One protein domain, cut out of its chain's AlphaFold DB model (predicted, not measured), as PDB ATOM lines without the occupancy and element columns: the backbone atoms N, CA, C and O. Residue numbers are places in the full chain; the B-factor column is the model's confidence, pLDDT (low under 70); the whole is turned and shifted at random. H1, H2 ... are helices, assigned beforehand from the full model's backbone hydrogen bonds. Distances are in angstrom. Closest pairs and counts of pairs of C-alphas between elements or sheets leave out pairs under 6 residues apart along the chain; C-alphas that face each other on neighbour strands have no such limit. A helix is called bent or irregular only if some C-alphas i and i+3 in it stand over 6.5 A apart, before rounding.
ATOM      1  N   SER A 115      76.038 107.913  72.484       84.31
ATOM      2  CA  SER A 115      77.376 107.346  72.764       84.31
ATOM      3  C   SER A 115      77.688 106.097  71.937       84.31
ATOM      4  O   SER A 115      78.615 105.343  72.223       84.31
ATOM      5  N   PHE A 116      76.915 105.850  70.876       90.00
ATOM      6  CA  PHE A 116      77.198 104.745  69.960       90.00
ATOM      7  C   PHE A 116      78.517 104.933  69.198       90.00
ATOM      8  O   PHE A 116      79.149 103.943  68.844       90.00
ATOM      9  N   VAL A 117      78.953 106.179  68.975       90.81
ATOM     10  CA  VAL A 117      80.263 106.463  68.363       90.81
ATOM     11  C   VAL A 117      81.398 106.060  69.305       90.81
ATOM     12  O   VAL A 117      82.333 105.404  68.851       90.81
ATOM     13  N   ASP A 118      81.289 106.368  70.602       90.81
ATOM     14  CA  ASP A 118      82.251 105.944  71.625       90.81
ATOM     15  C   ASP A 118      82.365 104.412  71.673       90.81
ATOM     16  O   ASP A 118      83.470 103.883  71.624       90.81
ATOM     17  N   TYR A 119      81.239 103.685  71.627       90.31
ATOM     18  CA  TYR A 119      81.258 102.217  71.543       90.31
ATOM     19  C   TYR A 119      81.983 101.692  70.297       90.31
ATOM     20  O   TYR A 119      82.805 100.775  70.391       90.31
ATOM     21  N   ILE A 120      81.678 102.240  69.115       93.19
ATOM     22  CA  ILE A 120      82.353 101.821  67.880       93.19
ATOM     23  C   ILE A 120      83.856 102.055  68.020       93.19
ATOM     24  O   ILE A 120      84.633 101.147  67.740       93.19
ATOM     25  N   TYR A 121      84.253 103.229  68.509       95.06
ATOM     26  CA  TYR A 121      85.653 103.582  68.683       95.06
ATOM     27  C   TYR A 121      86.374 102.681  69.693       95.06
ATOM     28  O   TYR A 121      87.443 102.155  69.396       95.06
ATOM     29  N   ASP A 122      85.792 102.456  70.869       92.88
ATOM     30  CA  ASP A 122      86.398 101.640  71.925       92.88
ATOM     31  C   ASP A 122      86.492 100.160  71.551       92.88
ATOM     32  O   ASP A 122      87.391  99.462  72.019       92.88
ATOM     33  N   SER A 123      85.587  99.684  70.692       92.25
ATOM     34  CA  SER A 123      85.583  98.302  70.206       92.25
ATOM     35  C   SER A 123      86.495  98.057  68.996       92.25
ATOM     36  O   SER A 123      86.579  96.913  68.538       92.25
ATOM     37  N   LEU A 124      87.187  99.082  68.480       94.75
ATOM     38  CA  LEU A 124      88.186  98.926  67.419       94.75
ATOM     39  C   LEU A 124      89.398  98.117  67.896       94.75
ATOM     40  O   LEU A 124      89.944  98.345  68.977       94.75
ATOM     41  N   ASN A 125      89.846  97.206  67.040       93.00
ATOM     42  CA  ASN A 125      91.085  96.448  67.164       93.00
ATOM     43  C   ASN A 125      91.771  96.343  65.788       93.00
ATOM     44  O   ASN A 125      91.310  96.948  64.819       93.00
ATOM     45  N   SER A 126      92.871  95.595  65.702       89.81
ATOM     46  CA  SER A 126      93.667  95.465  64.473       89.81
ATOM     47  C   SER A 126      92.912  94.852  63.290       89.81
ATOM     48  O   SER A 126      93.287  95.084  62.145       89.81
ATOM     49  N   ASP A 127      91.845  94.092  63.548       91.25
ATOM     50  CA  ASP A 127      91.260  93.188  62.555       91.25
ATOM     51  C   ASP A 127      89.835  93.589  62.145       91.25
ATOM     52  O   ASP A 127      89.279  93.015  61.210       91.25
ATOM     53  N   ASN A 128      89.218  94.566  62.821       92.88
ATOM     54  CA  ASN A 128      87.790  94.872  62.663       92.88
ATOM     55  C   ASN A 128      87.474  96.286  62.147       92.88
ATOM     56  O   ASN A 128      86.306  96.683  62.148       92.88
ATOM     57  N   LEU A 129      88.475  97.048  61.694       93.19
ATOM     58  CA  LEU A 129      88.292  98.435  61.245       93.19
ATOM     59  C   LEU A 129      87.179  98.573  60.194       93.19
ATOM     60  O   LEU A 129      86.295  99.419  60.329       93.19
ATOM     61  N   LYS A 130      87.188  97.711  59.173       93.38
ATOM     62  CA  LYS A 130      86.203  97.729  58.083       93.38
ATOM     63  C   LYS A 130      84.773  97.525  58.589       93.38
ATOM     64  O   LYS A 130      83.881  98.290  58.226       93.38
ATOM     65  N   ASP A 131      84.570  96.548  59.467       91.44
ATOM     66  CA  ASP A 131      83.258  96.255  60.054       91.44
ATOM     67  C   ASP A 131      82.762  97.423  60.911       91.44
ATOM     68  O   ASP A 131      81.595  97.813  60.842       91.44
ATOM     69  N   LYS A 132      83.665  98.041  61.680       94.00
ATOM     70  CA  LYS A 132      83.351  99.186  62.541       94.00
ATOM     71  C   LYS A 132      83.004 100.445  61.753       94.00
ATOM     72  O   LYS A 132      82.130 101.208  62.163       94.00
ATOM     73  N   ILE A 133      83.607 100.629  60.583       94.88
ATOM     74  CA  ILE A 133      83.218 101.692  59.656       94.88
ATOM     75  C   ILE A 133      81.812 101.453  59.098       94.88
ATOM     76  O   ILE A 133      81.009 102.386  59.080       94.88
ATOM     77  N   LEU A 134      81.476 100.217  58.715       93.25
ATOM     78  CA  LEU A 134      80.127  99.873  58.247       93.25
ATOM     79  C   LEU A 134      79.067 100.070  59.346       93.25
ATOM     80  O   LEU A 134      77.948 100.514  59.063       93.25
ATOM     81  N   GLU A 135      79.408  99.783  60.609       93.56
ATOM     82  CA  GLU A 135      78.569 100.126  61.765       93.56
ATOM     83  C   GLU A 135      78.383 101.648  61.883       93.56
ATOM     84  O   GLU A 135      77.258 102.121  62.048       93.56
ATOM     85  N   TYR A 136      79.448 102.437  61.728       95.12
ATOM     86  CA  TYR A 136      79.369 103.898  61.801       95.12
ATOM     87  C   TYR A 136      78.521 104.502  60.669       95.12
ATOM     88  O   TYR A 136      77.653 105.342  60.920       95.12
ATOM     89  N   GLN A 137      78.707 104.046  59.429       93.56
ATOM     90  CA  GLN A 137      77.904 104.486  58.283       93.56
ATOM     91  C   GLN A 137      76.419 104.164  58.479       93.56
ATOM     92  O   GLN A 137      75.550 104.973  58.152       93.56
ATOM     93  N   HIS A 138      76.108 103.027  59.103       92.75
ATOM     94  CA  HIS A 138      74.736 102.705  59.479       92.75
ATOM     95  C   HIS A 138      74.141 103.690  60.477       92.75
ATOM     96  O   HIS A 138      72.999 104.122  60.312       92.75
ATOM     97  N   LEU A 139      74.916 104.075  61.493       92.94
ATOM     98  CA  LEU A 139      74.494 105.095  62.446       92.94
ATOM     99  C   LEU A 139      74.271 106.446  61.765       92.94
ATOM    100  O   LEU A 139      73.372 107.183  62.170       92.94
ATOM    101  N   LEU A 140      75.042 106.786  60.727       92.50
ATOM    102  CA  LEU A 140      74.787 107.984  59.924       92.50
ATOM    103  C   LEU A 140      73.457 107.902  59.164       92.50
ATOM    104  O   LEU A 140      72.799 108.932  59.014       92.50
ATOM    105  N   THR A 141      73.050 106.711  58.711       92.06
ATOM    106  CA  THR A 141      71.745 106.491  58.064       92.06
ATOM    107  C   THR A 141      70.591 106.559  59.065       92.06
ATOM    108  O   THR A 141      69.593 107.225  58.803       92.06
ATOM    109  N   LEU A 142      70.714 105.889  60.216       89.25
ATOM    110  CA  LEU A 142      69.630 105.788  61.200       89.25
ATOM    111  C   LEU A 142      69.476 107.044  62.063       89.25
ATOM    112  O   LEU A 142      68.360 107.482  62.338       89.25
ATOM    113  N   TYR A 143      70.594 107.612  62.514       90.75
ATOM    114  CA  TYR A 143      70.644 108.635  63.560       90.75
ATOM    115  C   TYR A 143      71.524 109.816  63.157       90.75
ATOM    116  O   TYR A 143      72.288 110.333  63.970       90.75
ATOM    117  N   ASN A 144      71.391 110.255  61.900       90.19
ATOM    118  CA  ASN A 144      72.258 111.237  61.245       90.19
ATOM    119  C   ASN A 144      72.725 112.372  62.174       90.19
ATOM    120  O   ASN A 144      73.904 112.439  62.510       90.19
ATOM    121  N   ASN A 145      71.803 113.210  62.662       87.94
ATOM    122  CA  ASN A 145      72.134 114.371  63.495       87.94
ATOM    123  C   ASN A 145      72.896 114.013  64.780       87.94
ATOM    124  O   ASN A 145      73.821 114.731  65.159       87.94
ATOM    125  N   PHE A 146      72.528 112.918  65.446       88.69
ATOM    126  CA  PHE A 146      73.168 112.510  66.696       88.69
ATOM    127  C   PHE A 146      74.574 111.964  66.457       88.69
ATOM    128  O   PHE A 146      75.521 112.419  67.099       88.69
ATOM    129  N   THR A 147      74.716 111.068  65.479       91.75
ATOM    130  CA  THR A 147      76.001 110.492  65.065       91.75
ATOM    131  C   THR A 147      76.992 111.586  64.707       91.75
ATOM    132  O   THR A 147      78.121 111.592  65.182       91.75
ATOM    133  N   ILE A 148      76.521 112.575  63.954       88.50
ATOM    134  CA  ILE A 148      77.278 113.754  63.552       88.50
ATOM    135  C   ILE A 148      77.786 114.571  64.734       88.50
ATOM    136  O   ILE A 148      78.906 115.065  64.689       88.50
ATOM    137  N   ILE A 149      76.940 114.822  65.737       88.19
ATOM    138  CA  ILE A 149      77.313 115.650  66.888       88.19
ATOM    139  C   ILE A 149      78.355 114.911  67.731       88.19
ATOM    140  O   ILE A 149      79.307 115.538  68.196       88.19
ATOM    141  N   ALA A 150      78.201 113.592  67.869       89.56
ATOM    142  CA  ALA A 150      79.124 112.742  68.606       89.56
ATOM    143  C   ALA A 150      80.491 112.583  67.911       89.56
ATOM    144  O   ALA A 150      81.502 112.497  68.598       89.56
ATOM    145  N   SER A 151      80.555 112.619  66.575       92.06
ATOM    146  CA  SER A 151      81.801 112.434  65.808       92.06
ATOM    147  C   SER A 151      82.531 113.728  65.402       92.06
ATOM    148  O   SER A 151      83.436 113.691  64.570       92.06
ATOM    149  N   ARG A 152      82.178 114.887  65.981       88.75
ATOM    150  CA  ARG A 152      82.810 116.186  65.656       88.75
ATOM    151  C   ARG A 152      84.284 116.264  66.064       88.75
ATOM    152  O   ARG A 152      84.771 115.493  66.886       88.75
ATOM    153  N   ARG A 153      84.967 117.318  65.606       89.19
ATOM    154  CA  ARG A 153      86.376 117.645  65.920       89.19
ATOM    155  C   ARG A 153      86.798 117.448  67.377       89.19
ATOM    156  O   ARG A 153      87.909 116.994  67.610       89.19
ATOM    157  N   HIS A 154      85.949 117.765  68.357       90.75
ATOM    158  CA  HIS A 154      86.291 117.554  69.770       90.75
ATOM    159  C   HIS A 154      86.549 116.075  70.101       90.75
ATOM    160  O   HIS A 154      87.479 115.776  70.846       90.75
ATOM    161  N   PHE A 155      85.766 115.163  69.518       92.94
ATOM    162  CA  PHE A 155      85.976 113.722  69.631       92.94
ATOM    163  C   PHE A 155      87.322 113.326  69.016       92.94
ATOM    164  O   PHE A 155      88.151 112.706  69.674       92.94
ATOM    165  N   ILE A 156      87.594 113.786  67.792       94.81
ATOM    166  CA  ILE A 156      88.853 113.505  67.086       94.81
ATOM    167  C   ILE A 156      90.066 113.993  67.889       94.81
ATOM    168  O   ILE A 156      91.025 113.250  68.070       94.81
ATOM    169  N   LEU A 157      90.015 115.219  68.418       93.88
ATOM    170  CA  LEU A 157      91.095 115.797  69.219       93.88
ATOM    171  C   LEU A 157      91.364 114.991  70.491       93.88
ATOM    172  O   LEU A 157      92.519 114.684  70.777       93.88
ATOM    173  N   ARG A 158      90.307 114.608  71.217       93.75
ATOM    174  CA  ARG A 158      90.403 113.818  72.455       93.75
ATOM    175  C   ARG A 158      91.128 112.485  72.249       93.75
ATOM    176  O   ARG A 158      91.784 112.006  73.165       93.75
ATOM    177  N   HIS A 159      91.002 111.910  71.058       94.88
ATOM    178  CA  HIS A 159      91.451 110.556  70.736       94.88
ATOM    179  C   HIS A 159      92.650 110.506  69.774       94.88
ATOM    180  O   HIS A 159      93.096 109.430  69.382       94.88
ATOM    181  N   SER A 160      93.184 111.665  69.391       92.88
ATOM    182  CA  SER A 160      94.209 111.791  68.349       92.88
ATOM    183  C   SER A 160      95.548 111.122  68.675       92.88
ATOM    184  O   SER A 160      96.249 110.726  67.748       92.88
ATOM    185  N   ASP A 161      95.878 110.943  69.955       90.88
ATOM    186  CA  ASP A 161      97.132 110.333  70.422       90.88
ATOM    187  C   ASP A 161      96.986 108.841  70.804       90.88
ATOM    188  O   ASP A 161      97.892 108.254  71.406       90.88
ATOM    189  N   ASP A 162      95.851 108.204  70.476       94.25
ATOM    190  CA  ASP A 162      95.650 106.768  70.723       94.25
ATOM    191  C   ASP A 162      96.720 105.952  69.990       94.25
ATOM    192  O   ASP A 162      97.055 106.264  68.852       94.25
ATOM    193  N   GLN A 163      97.278 104.930  70.642       92.75
ATOM    194  CA  GLN A 163      98.402 104.143  70.130       92.75
ATOM    195  C   GLN A 163      98.015 103.216  68.971       92.75
ATOM    196  O   GLN A 163      98.862 102.927  68.122       92.75
ATOM    197  N   LEU A 164      96.758 102.766  68.918       94.31
ATOM    198  CA  LEU A 164      96.284 101.841  67.897       94.31
ATOM    199  C   LEU A 164      96.082 102.582  66.568       94.31
ATOM    200  O   LEU A 164      95.299 103.534  66.472       94.31
ATOM    201  N   LYS A 165      96.772 102.136  65.513       93.38
ATOM    202  CA  LYS A 165      96.724 102.812  64.209       93.38
ATOM    203  C   LYS A 165      95.326 102.773  63.592       93.38
ATOM    204  O   LYS A 165      94.899 103.780  63.040       93.38
ATOM    205  N   GLU A 166      94.583 101.680  63.755       94.31
ATOM    206  CA  GLU A 166      93.228 101.498  63.223       94.31
ATOM    207  C   GLU A 166      92.253 102.508  63.837       94.31
ATOM    208  O   GLU A 166      91.419 103.080  63.137       94.31
ATOM    209  N   LYS A 167      92.416 102.824  65.128       96.19
ATOM    210  CA  LYS A 167      91.666 103.903  65.780       96.19
ATOM    211  C   LYS A 167      91.977 105.256  65.159       96.19
ATOM    212  O   LYS A 167      91.053 105.992  64.831       96.19
ATOM    213  N   ARG A 168      93.252 105.585  64.941       95.81
ATOM    214  CA  ARG A 168      93.632 106.845  64.278       95.81
ATOM    215  C   ARG A 168      93.169 106.901  62.816       95.81
ATOM    216  O   ARG A 168      92.726 107.955  62.371       95.81
ATOM    217  N   GLN A 169      93.172 105.782  62.090       94.81
ATOM    218  CA  GLN A 169      92.604 105.688  60.738       94.81
ATOM    219  C   GLN A 169      91.089 105.917  60.740       94.81
ATOM    220  O   GLN A 169      90.577 106.665  59.908       94.81
ATOM    221  N   PHE A 170      90.371 105.359  61.717       96.19
ATOM    222  CA  PHE A 170      88.957 105.661  61.915       96.19
ATOM    223  C   PHE A 170      88.735 107.156  62.190       96.19
ATOM    224  O   PHE A 170      87.850 107.764  61.592       96.19
ATOM    225  N   LEU A 171      89.577 107.794  63.011       97.19
ATOM    226  CA  LEU A 171      89.513 109.245  63.230       97.19
ATOM    227  C   LEU A 171      89.775 110.057  61.952       97.19
ATOM    228  O   LEU A 171      89.117 111.079  61.756       97.19
ATOM    229  N   CYS A 172      90.678 109.612  61.068       95.69
ATOM    230  CA  CYS A 172      90.859 110.219  59.743       95.69
ATOM    231  C   CYS A 172      89.562 110.167  58.930       95.69
ATOM    232  O   CYS A 172      89.175 111.172  58.337       95.69
ATOM    233  N   LEU A 173      88.852 109.036  58.948       95.50
ATOM    234  CA  LEU A 173      87.566 108.920  58.267       95.50
ATOM    235  C   LEU A 173      86.524 109.888  58.848       95.50
ATOM    236  O   LEU A 173      85.855 110.601  58.096       95.50
ATOM    237  N   LEU A 174      86.403 109.948  60.180       95.94
ATOM    238  CA  LEU A 174      85.499 110.890  60.852       95.94
ATOM    239  C   LEU A 174      85.820 112.340  60.471       95.94
ATOM    240  O   LEU A 174      84.914 113.124  60.191       95.94
ATOM    241  N   LEU A 175      87.111 112.677  60.407       95.88
ATOM    242  CA  LEU A 175      87.577 113.988  59.974       95.88
ATOM    243  C   LEU A 175      87.155 114.288  58.530       95.88
ATOM    244  O   LEU A 175      86.731 115.403  58.239       95.88
ATOM    245  N   GLY A 176      87.216 113.297  57.642       94.56
ATOM    246  CA  GLY A 176      86.742 113.410  56.264       94.56
ATOM    247  C   GLY A 176      85.264 113.783  56.176       94.56
ATOM    248  O   GLY A 176      84.902 114.720  55.461       94.56
ATOM    249  N   TYR A 177      84.420 113.112  56.965       92.69
ATOM    250  CA  TYR A 177      83.000 113.456  57.083       92.69
ATOM    251  C   TYR A 177      82.772 114.862  57.660       92.69
ATOM    252  O   TYR A 177      81.858 115.560  57.219       92.69
ATOM    253  N   ASP A 178      83.571 115.292  58.640       92.44
ATOM    254  CA  ASP A 178      83.484 116.637  59.226       92.44
ATOM    255  C   ASP A 178      83.864 117.729  58.209       92.44
ATOM    256  O   ASP A 178      83.129 118.707  58.045       92.44
ATOM    257  N   ILE A 179      84.962 117.537  57.468       91.94
ATOM    258  CA  ILE A 179      85.469 118.487  56.463       91.94
ATOM    259  C   ILE A 179      84.469 118.680  55.330       91.94
ATOM    260  O   ILE A 179      84.142 119.820  55.007       91.94
ATOM    261  N   GLN A 180      83.940 117.592  54.759       88.62
ATOM    262  CA  GLN A 180      82.980 117.666  53.648       88.62
ATOM    263  C   GLN A 180      81.712 118.455  53.999       88.62
ATOM    264  O   GLN A 180      80.996 118.920  53.114       88.62
ATOM    265  N   ARG A 181      81.410 118.586  55.291       85.81
ATOM    266  CA  ARG A 181      80.193 119.231  55.774       85.81
ATOM    267  C   ARG A 181      80.400 120.652  56.248       85.81
ATOM    268  O   ARG A 181      79.514 121.479  56.062       85.81
ATOM    269  N   THR A 182      81.517 120.907  56.915       84.50
ATOM    270  CA  THR A 182      81.814 122.215  57.501       84.50
ATOM    271  C   THR A 182      82.554 123.118  56.522       84.50
ATOM    272  O   THR A 182      82.363 124.325  56.565       84.50
ATOM    273  N   ASN A 183      83.371 122.549  55.624       76.38
ATOM    274  CA  ASN A 183      84.378 123.275  54.841       76.38
ATOM    275  C   ASN A 183      85.324 124.137  55.707       76.38
ATOM    276  O   ASN A 183      85.980 125.047  55.199       76.38
ATOM    277  N   ASP A 184      85.418 123.848  57.008       76.88
ATOM    278  CA  ASP A 184      86.193 124.641  57.956       76.88
ATOM    279  C   ASP A 184      87.675 124.248  57.927       76.88
ATOM    280  O   ASP A 184      88.033 123.067  57.882       76.88
ATOM    281  N   VAL A 185      88.558 125.234  58.074       83.69
ATOM    282  CA  VAL A 185      90.009 125.018  58.196       83.69
ATOM    283  C   VAL A 185      90.348 124.409  59.566       83.69
ATOM    284  O   VAL A 185      89.643 124.638  60.554       83.69
ATOM    285  N   LEU A 186      91.408 123.600  59.637       91.12
ATOM    286  CA  LEU A 186      91.918 123.059  60.902       91.12
ATOM    287  C   LEU A 186      92.631 124.145  61.723       91.12
ATOM    288  O   LEU A 186      93.341 124.978  61.168       91.12
ATOM    289  N   ASP A 187      92.458 124.108  63.046       90.19
ATOM    290  CA  ASP A 187      93.204 124.961  63.983       90.19
ATOM    291  C   ASP A 187      94.705 124.646  63.910       90.19
ATOM    292  O   ASP A 187      95.075 123.479  63.834       90.19
ATOM    293  N   ASN A 188      95.571 125.658  64.021       89.62
ATOM    294  CA  ASN A 188      97.031 125.508  64.024       89.62
ATOM    295  C   ASN A 188      97.559 124.461  65.027       89.62
ATOM    296  O   ASN A 188      98.594 123.832  64.799       89.62
ATOM    297  N   LYS A 189      96.865 124.267  66.156       90.38
ATOM    298  CA  LYS A 189      97.224 123.284  67.191       90.38
ATOM    299  C   LYS A 189      96.710 121.876  66.896       90.38
ATOM    300  O   LYS A 189      96.944 120.974  67.698       90.38
ATOM    301  N   PHE A 190      96.017 121.666  65.779       94.44
ATOM    302  CA  PHE A 190      95.474 120.364  65.429       94.44
ATOM    303  C   PHE A 190      96.613 119.335  65.250       94.44
ATOM    304  O   PHE A 190      97.605 119.613  64.562       94.44
ATOM    305  N   PRO A 191      96.502 118.132  65.841       94.38
ATOM    306  CA  PRO A 191      97.561 117.125  65.869       94.38
ATOM    307  C   PRO A 191      97.631 116.333  64.555       94.38
ATOM    308  O   PRO A 191      97.548 115.107  64.535       94.38
ATOM    309  N   SER A 192      97.799 117.028  63.423       96.94
ATOM    310  CA  SER A 192      97.769 116.391  62.100       96.94
ATOM    311  C   SER A 192      98.842 115.318  61.922       96.94
ATOM    312  O   SER A 192      98.585 114.321  61.259       96.94
ATOM    313  N   GLY A 193     100.013 115.491  62.541       95.81
ATOM    314  CA  GLY A 193     101.101 114.511  62.479       95.81
ATOM    315  C   GLY A 193     100.722 113.148  63.061       95.81
ATOM    316  O   GLY A 193     101.011 112.130  62.443       95.81
ATOM    317  N   SER A 194      99.996 113.117  64.186       94.94
ATOM    318  CA  SER A 194      99.587 111.854  64.818       94.94
ATOM    319  C   SER A 194      98.679 111.023  63.904       94.94
ATOM    320  O   SER A 194      98.865 109.817  63.740       94.94
ATOM    321  N   LEU A 195      97.735 111.691  63.235       96.81
ATOM    322  CA  LEU A 195      96.828 111.047  62.288       96.81
ATOM    323  C   LEU A 195      97.542 110.613  60.998       96.81
ATOM    324  O   LEU A 195      97.301 109.510  60.515       96.81
ATOM    325  N   LEU A 196      98.447 111.442  60.466       97.00
ATOM    326  CA  LEU A 196      99.231 111.121  59.267       97.00
ATOM    327  C   LEU A 196     100.129 109.894  59.472       97.00
ATOM    328  O   LEU A 196     100.170 109.020  58.612       97.00
ATOM    329  N   ASN A 197     100.773 109.780  60.632       94.25
ATOM    330  CA  ASN A 197     101.650 108.651  60.953       94.25
ATOM    331  C   ASN A 197     100.899 107.309  61.034       94.25
ATOM    332  O   ASN A 197     101.513 106.252  60.948       94.25
ATOM    333  N   ALA A 198      99.568 107.315  61.169       94.19
ATOM    334  CA  ALA A 198      98.760 106.094  61.132       94.19
ATOM    335  C   ALA A 198      98.569 105.518  59.714       94.19
ATOM    336  O   ALA A 198      97.959 104.455  59.566       94.19
ATOM    337  N   LEU A 199      99.039 106.221  58.678       94.25
ATOM    338  CA  LEU A 199      98.778 105.895  57.277       94.25
ATOM    339  C   LEU A 199      99.936 105.179  56.573       94.25
ATOM    340  O   LEU A 199      99.788 104.878  55.403       94.25
ATOM    341  N   GLU A 200     101.054 104.885  57.238       88.12
ATOM    342  CA  GLU A 200     102.262 104.331  56.592       88.12
ATOM    343  C   GLU A 200     102.003 103.087  55.721       88.12
ATOM    344  O   GLU A 200     102.510 103.012  54.606       88.12
ATOM    345  N   ASP A 201     101.120 102.188  56.167       85.12
ATOM    346  CA  ASP A 201     100.712 100.981  55.427       85.12
ATOM    347  C   ASP A 201      99.280 101.066  54.873       85.12
ATOM    348  O   ASP A 201      98.604 100.045  54.697       85.12
ATOM    349  N   TYR A 202      98.752 102.276  54.685       89.25
ATOM    350  CA  TYR A 202      97.380 102.453  54.230       89.25
ATOM    351  C   TYR A 202      97.181 101.828  52.846       89.25
ATOM    352  O   TYR A 202      97.905 102.131  51.900       89.25
ATOM    353  N   LYS A 203      96.145 100.995  52.726       86.81
ATOM    354  CA  LYS A 203      95.683 100.427  51.458       86.81
ATOM    355  C   LYS A 203      94.241 100.821  51.238       86.81
ATOM    356  O   LYS A 203      93.424 100.688  52.151       86.81
ATOM    357  N   LYS A 204      93.910 101.224  50.016       84.00
ATOM    358  CA  LYS A 204      92.553 101.626  49.647       84.00
ATOM    359  C   LYS A 204      91.512 100.541  49.955       84.00
ATOM    360  O   LYS A 204      90.427 100.830  50.445       84.00
ATOM    361  N   GLU A 205      91.880  99.281  49.745       84.44
ATOM    362  CA  GLU A 205      91.024  98.105  49.962       84.44
ATOM    363  C   GLU A 205      90.751  97.782  51.443       84.44
ATOM    364  O   GLU A 205      89.844  97.000  51.753       84.44
ATOM    365  N   ALA A 206      91.526  98.369  52.365       82.81
ATOM    366  CA  ALA A 206      91.367  98.147  53.800       82.81
ATOM    367  C   ALA A 206      90.061  98.752  54.342       82.81
ATOM    368  O   ALA A 206      89.564  98.316  55.382       82.81
ATOM    369  N   LEU A 207      89.486  99.727  53.632       87.12
ATOM    370  CA  LEU A 207      88.253 100.409  54.012       87.12
ATOM    371  C   LEU A 207      87.103 100.078  53.041       87.12
ATOM    372  O   LEU A 207      87.328  99.534  51.957       87.12
ATOM    373  N   PRO A 208      85.842 100.354  53.414       88.38
ATOM    374  CA  PRO A 208      84.717 100.268  52.484       88.38
ATOM    375  C   PRO A 208      84.875 101.226  51.288       88.38
ATOM    376  O   PRO A 208      85.330 102.357  51.449       88.38
ATOM    377  N   LEU A 209      84.474 100.785  50.089       80.88
ATOM    378  CA  LEU A 209      84.666 101.525  48.826       80.88
ATOM    379  C   LEU A 209      83.989 102.906  48.803       80.88
ATOM    380  O   LEU A 209      84.442 103.815  48.122       80.88
ATOM    381  N   ASP A 210      82.908 103.087  49.553       88.31
ATOM    382  CA  ASP A 210      82.160 104.345  49.623       88.31
ATOM    383  C   ASP A 210      82.779 105.377  50.587       88.31
ATOM    384  O   ASP A 210      82.191 106.434  50.807       88.31
ATOM    385  N   THR A 211      83.960 105.090  51.150       91.06
ATOM    386  CA  THR A 211      84.694 105.996  52.056       91.06
ATOM    387  C   THR A 211      85.865 106.736  51.411       91.06
ATOM    388  O   THR A 211      86.531 107.543  52.066       91.06
ATOM    389  N   GLU A 212      86.126 106.472  50.129       91.00
ATOM    390  CA  GLU A 212      87.279 107.004  49.397       91.00
ATOM    391  C   GLU A 212      87.328 108.535  49.426       91.00
ATOM    392  O   GLU A 212      88.366 109.115  49.747       91.00
ATOM    393  N   ASP A 213      86.195 109.195  49.177       91.94
ATOM    394  CA  ASP A 213      86.114 110.657  49.136       91.94
ATOM    395  C   ASP A 213      86.376 111.292  50.507       91.94
ATOM    396  O   ASP A 213      87.010 112.347  50.601       91.94
ATOM    397  N   GLN A 214      85.893 110.669  51.589       93.25
ATOM    398  CA  GLN A 214      86.114 111.160  52.950       93.25
ATOM    399  C   GLN A 214      87.581 111.009  53.337       93.25
ATOM    400  O   GLN A 214      88.181 111.955  53.849       93.25
ATOM    401  N   MET A 215      88.176 109.853  53.048       94.38
ATOM    402  CA  MET A 215      89.594 109.620  53.311       94.38
ATOM    403  C   MET A 215      90.481 110.553  52.496       94.38
ATOM    404  O   MET A 215      91.379 111.180  53.058       94.38
ATOM    405  N   TYR A 216      90.194 110.729  51.204       93.75
ATOM    406  CA  TYR A 216      90.898 111.692  50.360       93.75
ATOM    407  C   TYR A 216      90.800 113.112  50.939       93.75
ATOM    408  O   TYR A 216      91.822 113.781  51.120       93.75
ATOM    409  N   ALA A 217      89.594 113.567  51.302       94.12
ATOM    410  CA  ALA A 217      89.390 114.891  51.890       94.12
ATOM    411  C   ALA A 217      90.176 115.076  53.200       94.12
ATOM    412  O   ALA A 217      90.847 116.100  53.375       94.12
ATOM    413  N   ALA A 218      90.136 114.085  54.094       95.25
ATOM    414  CA  ALA A 218      90.869 114.104  55.353       95.25
ATOM    415  C   ALA A 218      92.381 114.182  55.132       95.25
ATOM    416  O   ALA A 218      93.030 115.095  55.641       95.25
ATOM    417  N   ILE A 219      92.938 113.269  54.334       95.88
ATOM    418  CA  ILE A 219      94.382 113.166  54.106       95.88
ATOM    419  C   ILE A 219      94.912 114.434  53.449       95.88
ATOM    420  O   ILE A 219      95.882 115.009  53.936       95.88
ATOM    421  N   MET A 220      94.246 114.935  52.407       95.44
ATOM    422  CA  MET A 220      94.672 116.171  51.746       95.44
ATOM    423  C   MET A 220      94.640 117.376  52.690       95.44
ATOM    424  O   MET A 220      95.511 118.246  52.623       95.44
ATOM    425  N   THR A 221      93.658 117.423  53.591       95.62
ATOM    426  CA  THR A 221      93.540 118.493  54.589       95.62
ATOM    427  C   THR A 221      94.625 118.379  55.659       95.62
ATOM    428  O   THR A 221      95.225 119.386  56.031       95.62
ATOM    429  N   LEU A 222      94.935 117.162  56.111       96.88
ATOM    430  CA  LEU A 222      96.009 116.892  57.065       96.88
ATOM    431  C   LEU A 222      97.391 117.196  56.479       96.88
ATOM    432  O   LEU A 222      98.200 117.824  57.163       96.88
ATOM    433  N   VAL A 223      97.640 116.803  55.225       97.06
ATOM    434  CA  VAL A 223      98.872 117.096  54.476       97.06
ATOM    435  C   VAL A 223      99.073 118.601  54.371       97.06
ATOM    436  O   VAL A 223     100.113 119.109  54.787       97.06
ATOM    437  N   HIS A 224      98.055 119.325  53.896       96.00
ATOM    438  CA  HIS A 224      98.105 120.780  53.802       96.00
ATOM    439  C   HIS A 224      98.348 121.413  55.178       96.00
ATOM    440  O   HIS A 224      99.282 122.189  55.350       96.00
ATOM    441  N   HIS A 225      97.560 121.044  56.190       96.50
ATOM    442  CA  HIS A 225      97.720 121.581  57.538       96.50
ATOM    443  C   HIS A 225      99.131 121.340  58.099       96.50
ATOM    444  O   HIS A 225      99.793 122.282  58.518       96.50
ATOM    445  N   ASN A 226      99.627 120.099  58.078       97.06
ATOM    446  CA  ASN A 226     100.938 119.752  58.636       97.06
ATOM    447  C   ASN A 226     102.089 120.471  57.905       97.06
ATOM    448  O   ASN A 226     102.976 121.005  58.571       97.06
ATOM    449  N   ALA A 227     102.032 120.567  56.569       96.44
ATOM    450  CA  ALA A 227     103.030 121.281  55.774       96.44
ATOM    451  C   ALA A 227     103.101 122.776  56.130       96.44
ATOM    452  O   ALA A 227     104.185 123.304  56.375       96.44
ATOM    453  N   PHE A 228     101.952 123.455  56.236       95.50
ATOM    454  CA  PHE A 228     101.904 124.884  56.579       95.50
ATOM    455  C   PHE A 228     102.180 125.179  58.063       95.50
ATOM    456  O   PHE A 228     102.504 126.314  58.401       95.50
ATOM    457  N   GLN A 229     102.147 124.164  58.936       94.94
ATOM    458  CA  GLN A 229     102.693 124.246  60.299       94.94
ATOM    459  C   GLN A 229     104.211 123.984  60.360       94.94
ATOM    460  O   GLN A 229     104.761 123.841  61.451       94.94
ATOM    461  N   LEU A 230     104.893 123.904  59.207       94.31
ATOM    462  CA  LEU A 230     106.331 123.628  59.082       94.31
ATOM    463  C   LEU A 230     106.750 122.302  59.741       94.31
ATOM    464  O   LEU A 230     107.879 122.144  60.207       94.31
ATOM    465  N   LYS A 231     105.819 121.344  59.781       95.19
ATOM    466  CA  LYS A 231     106.067 119.955  60.169       95.19
ATOM    467  C   LYS A 231     106.289 119.116  58.911       95.19
ATOM    468  O   LYS A 231     106.090 119.576  57.789       95.19
ATOM    469  N   PHE A 232     106.737 117.879  59.103       95.75
ATOM    470  CA  PHE A 232     107.174 117.017  58.001       95.75
ATOM    471  C   PHE A 232     106.505 115.640  57.985       95.75
ATOM    472  O   PHE A 232     106.880 114.802  57.173       95.75
ATOM    473  N   ASP A 233     105.535 115.391  58.867       95.88
ATOM    474  CA  ASP A 233     104.788 114.123  58.894       95.88
ATOM    475  C   ASP A 233     103.964 113.948  57.609       95.88
ATOM    476  O   ASP A 233     103.696 112.837  57.167       95.88
ATOM    477  N   TRP A 234     103.612 115.058  56.948       95.94
ATOM    478  CA  TRP A 234     102.902 115.042  55.670       95.94
ATOM    479  C   TRP A 234     103.653 114.334  54.545       95.94
ATOM    480  O   TRP A 234     103.006 113.911  53.590       95.94
ATOM    481  N   LEU A 235     104.976 114.161  54.654       95.19
ATOM    482  CA  LEU A 235     105.773 113.422  53.672       95.19
ATOM    483  C   LEU A 235     105.317 111.967  53.507       95.19
ATOM    484  O   LEU A 235     105.605 111.370  52.471       95.19
ATOM    485  N   ILE A 236     104.536 111.433  54.458       94.25
ATOM    486  CA  ILE A 236     103.847 110.144  54.325       94.25
ATOM    487  C   ILE A 236     103.015 110.052  53.039       94.25
ATOM    488  O   ILE A 236     102.836 108.964  52.499       94.25
ATOM    489  N   ILE A 237     102.553 111.187  52.491       94.50
ATOM    490  CA  ILE A 237     101.797 111.206  51.236       94.50
ATOM    491  C   ILE A 237     102.582 110.582  50.082       94.50
ATOM    492  O   ILE A 237     101.975 109.941  49.240       94.50
ATOM    493  N   PHE A 238     103.915 110.694  50.053       91.75
ATOM    494  CA  PHE A 238     104.733 110.068  49.007       91.75
ATOM    495  C   PHE A 238     104.740 108.536  49.090       91.75
ATOM    496  O   PHE A 238     104.956 107.882  48.076       91.75
ATOM    497  N   ILE A 239     104.460 107.968  50.265       91.62
ATOM    498  CA  ILE A 239     104.350 106.518  50.470       91.62
ATOM    499  C   ILE A 239     102.991 106.017  49.965       91.62
ATOM    500  O   ILE A 239     102.910 104.995  49.289       91.62
ATOM    501  N   ILE A 240     101.924 106.770  50.246       92.38
ATOM    502  CA  ILE A 240     100.535 106.347  50.001       92.38
ATOM    503  C   ILE A 240      99.886 106.987  48.763       92.38
ATOM    504  O   ILE A 240      98.722 106.716  48.469       92.38
ATOM    505  N   ALA A 241     100.598 107.850  48.029       91.06
ATOM    506  CA  ALA A 241     100.039 108.619  46.913       91.06
ATOM    507  C   ALA A 241      99.415 107.722  45.841       91.06
ATOM    508  O   ALA A 241      98.359 108.055  45.321       91.06
ATOM    509  N   ASN A 242      99.998 106.560  45.549       88.19
ATOM    510  CA  ASN A 242      99.441 105.648  44.545       88.19
ATOM    511  C   ASN A 242      98.035 105.134  44.910       88.19
ATOM    512  O   ASN A 242      97.242 104.863  44.012       88.19
ATOM    513  N   GLU A 243      97.713 105.052  46.202       88.69
ATOM    514  CA  GLU A 243      96.415 104.585  46.706       88.69
ATOM    515  C   GLU A 243      95.356 105.699  46.735       88.69
ATOM    516  O   GLU A 243      94.165 105.426  46.579       88.69
ATOM    517  N   ILE A 244      95.769 106.954  46.959       90.50
ATOM    518  CA  ILE A 244      94.858 108.068  47.297       90.50
ATOM    519  C   ILE A 244      94.893 109.207  46.272       90.50
ATOM    520  O   ILE A 244      93.871 109.828  45.998       90.50
ATOM    521  N   ASP A 245      96.060 109.518  45.717       91.44
ATOM    522  CA  ASP A 245      96.283 110.638  44.799       91.44
ATOM    523  C   ASP A 245      97.328 110.269  43.726       91.44
ATOM    524  O   ASP A 245      98.430 110.827  43.698       91.44
ATOM    525  N   PRO A 246      97.006 109.328  42.816       88.88
ATOM    526  CA  PRO A 246      97.972 108.773  41.859       88.88
ATOM    527  C   PRO A 246      98.496 109.802  40.846       88.88
ATOM    528  O   PRO A 246      99.494 109.558  40.172       88.88
ATOM    529  N   ASN A 247      97.829 110.956  40.732       90.06
ATOM    530  CA  ASN A 247      98.228 112.072  39.872       90.06
ATOM    531  C   ASN A 247      99.002 113.167  40.634       90.06
ATOM    532  O   ASN A 247      99.293 114.223  40.060       90.06
ATOM    533  N   TYR A 248      99.314 112.946  41.919       92.56
ATOM    534  CA  TYR A 248     100.082 113.865  42.764       92.56
ATOM    535  C   TYR A 248      99.511 115.298  42.712       92.56
ATOM    536  O   TYR A 248     100.214 116.293  42.484       92.56
ATOM    537  N   THR A 249      98.188 115.409  42.842       92.50
ATOM    538  CA  THR A 249      97.450 116.681  42.859       92.50
ATOM    539  C   THR A 249      97.675 117.470  44.148       92.50
ATOM    540  O   THR A 249      97.541 118.694  44.140       92.50
ATOM    541  N   PHE A 250      98.113 116.827  45.238       93.94
ATOM    542  CA  PHE A 250      98.455 117.504  46.492       93.94
ATOM    543  C   PHE A 250      99.519 118.597  46.307       93.94
ATOM    544  O   PHE A 250      99.469 119.618  46.991       93.94
ATOM    545  N   ILE A 251     100.434 118.441  45.340       94.44
ATOM    546  CA  ILE A 251     101.447 119.458  45.012       94.44
ATOM    547  C   ILE A 251     100.801 120.791  44.655       94.44
ATOM    548  O   ILE A 251     101.294 121.845  45.054       94.44
ATOM    549  N   ASP A 252      99.677 120.764  43.938       93.12
ATOM    550  CA  ASP A 252      98.986 121.984  43.539       93.12
ATOM    551  C   ASP A 252      98.461 122.760  44.754       93.12
ATOM    552  O   ASP A 252      98.441 123.991  44.727       93.12
ATOM    553  N   ARG A 253      98.135 122.053  45.844       92.44
ATOM    554  CA  ARG A 253      97.723 122.639  47.129       92.44
ATOM    555  C   ARG A 253      98.902 123.176  47.948       92.44
ATOM    556  O   ARG A 253      98.692 124.003  48.825       92.44
ATOM    557  N   LEU A 254     100.131 122.738  47.664       95.62
ATOM    558  CA  LEU A 254     101.350 123.142  48.378       95.62
ATOM    559  C   LEU A 254     102.212 124.154  47.599       95.62
ATOM    560  O   LEU A 254     103.323 124.471  48.018       95.62
ATOM    561  N   LYS A 255     101.729 124.703  46.475       91.75
ATOM    562  CA  LYS A 255     102.486 125.665  45.643       91.75
ATOM    563  C   LYS A 255     102.952 126.919  46.389       91.75
ATOM    564  O   LYS A 255     103.978 127.485  46.029       91.75
ATOM    565  N   SER A 256     102.204 127.370  47.395       93.50
ATOM    566  CA  SER A 256     102.538 128.554  48.199       93.50
ATOM    567  C   SER A 256     103.385 128.246  49.439       93.50
ATOM    568  O   SER A 256     103.723 129.176  50.175       93.50
ATOM    569  N   LEU A 257     103.738 126.976  49.674       95.50
ATOM    570  CA  LEU A 257     104.580 126.569  50.792       95.50
ATOM    571  C   LEU A 257     105.960 127.228  50.685       95.50
ATOM    572  O   LEU A 257     106.569 127.262  49.616       95.50
ATOM    573  N   LYS A 258     106.456 127.754  51.806       93.81
ATOM    574  CA  LYS A 258     107.787 128.351  51.919       93.81
ATOM    575  C   LYS A 258     108.399 127.957  53.252       93.81
ATOM    576  O   LYS A 258     107.721 127.986  54.276       93.81
TER     577      LYS A 258
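AT A GLANCE: This is residues 115 to 258 of the 537 residues of an uncharacterized protein of Rhizophagus irregularis (UniProt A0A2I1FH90). Two long helices, H5 and H7, cross nearly at right angles in the middle of the body; H1, H2 and H3 make a group at one end of the long axis, and H6 and H8 pack with H7 toward the other, where H9 is the last helix. H4 lies side by side with H5. The printed part has 144 residues with nine named helices, H1 to H9 in chain order, and no named strand: the class is all helix. It is compact, with a radius of gyration of the C-alphas of 14.5 A, and only just elongated, spanning 44 by 29 by 26 A.

IN THESE COORDINATES: H1, residues 116 to 122, begins at C-alpha 116 (77.198, 104.745, 69.960). H2 is residues 129 to 142, 20.1 A long, H3 residues 144 to 150 and H4 residues 153 to 159. H5, residues 165 to 182, is 25.4 A long and begins at C-alpha 165 (96.724, 102.812, 64.209). H6 is residues 192 to 199. H7, residues 209 to 228, is 30.0 A long and irregular, with C-alphas 210 and 213 7.5 A apart. H8, residues 233 to 244, is 16.4 A long and irregular, with C-alphas 239 and 242 7.7 A apart. H9, residues 250 to 253, ends at C-alpha 253 (97.723, 122.639, 47.129).

HOW THE PARTS SIT: H5 is the hub, touching four helices. Its residues 172 to 180 touch residues 211 to 219 of H7, about perpendicular at 88 degrees; the closest C-alphas, of Gly 176 and Gln 214, are 4.1 A apart. H4 and H5 form a helical hairpin at a shallow tilt of 8 degrees, closest at the C-alphas of Ile 156 and Leu 171, 5.8 A. Residues 165 to 172 of H5 touch H6 at a steep tilt of 57 degrees, with the C-alphas of Lys 165 and Ala 198 closest at 4.9 A. Residues 166 to 170 of H5 touch residues 129 to 133 of H2, closest at the C-alphas of Leu 129 and Glu 166, 6.1 A. H1 and H2 form a helical hairpin at 10 degrees, closest at the C-alphas of Ile 120 and Lys 132, 6.0 A. H1 and H3 only just touch, with 3 pairs of C-alphas within 8 A, closest at Val 117 and Ala 150, 6.4 A. H7 and H8 form another helical hairpin, at 28 degrees, closest at the C-alphas of Val 223 and Trp 234, 4.7 A. H9 is close to H7 but not clearly touching. In H1 to H4 every O i to N i+4 pair is within hydrogen-bond range; the counts are 13 of 14 in H5, 2 of 4 in H6, 14 of 16 in H7 and 3 of 8 in H8, where 7 of 9 O i to N i+3 pairs are within range, while H9 is too short for an O i to N i+4 pair.

THE WHOLE: The C-alphas of Leu 142 and Lys 258, the two farthest apart, are 45.3 A apart. The printed part has no cut and no long link. Its mean pLDDT is 92.2, and no printed residue is under 70.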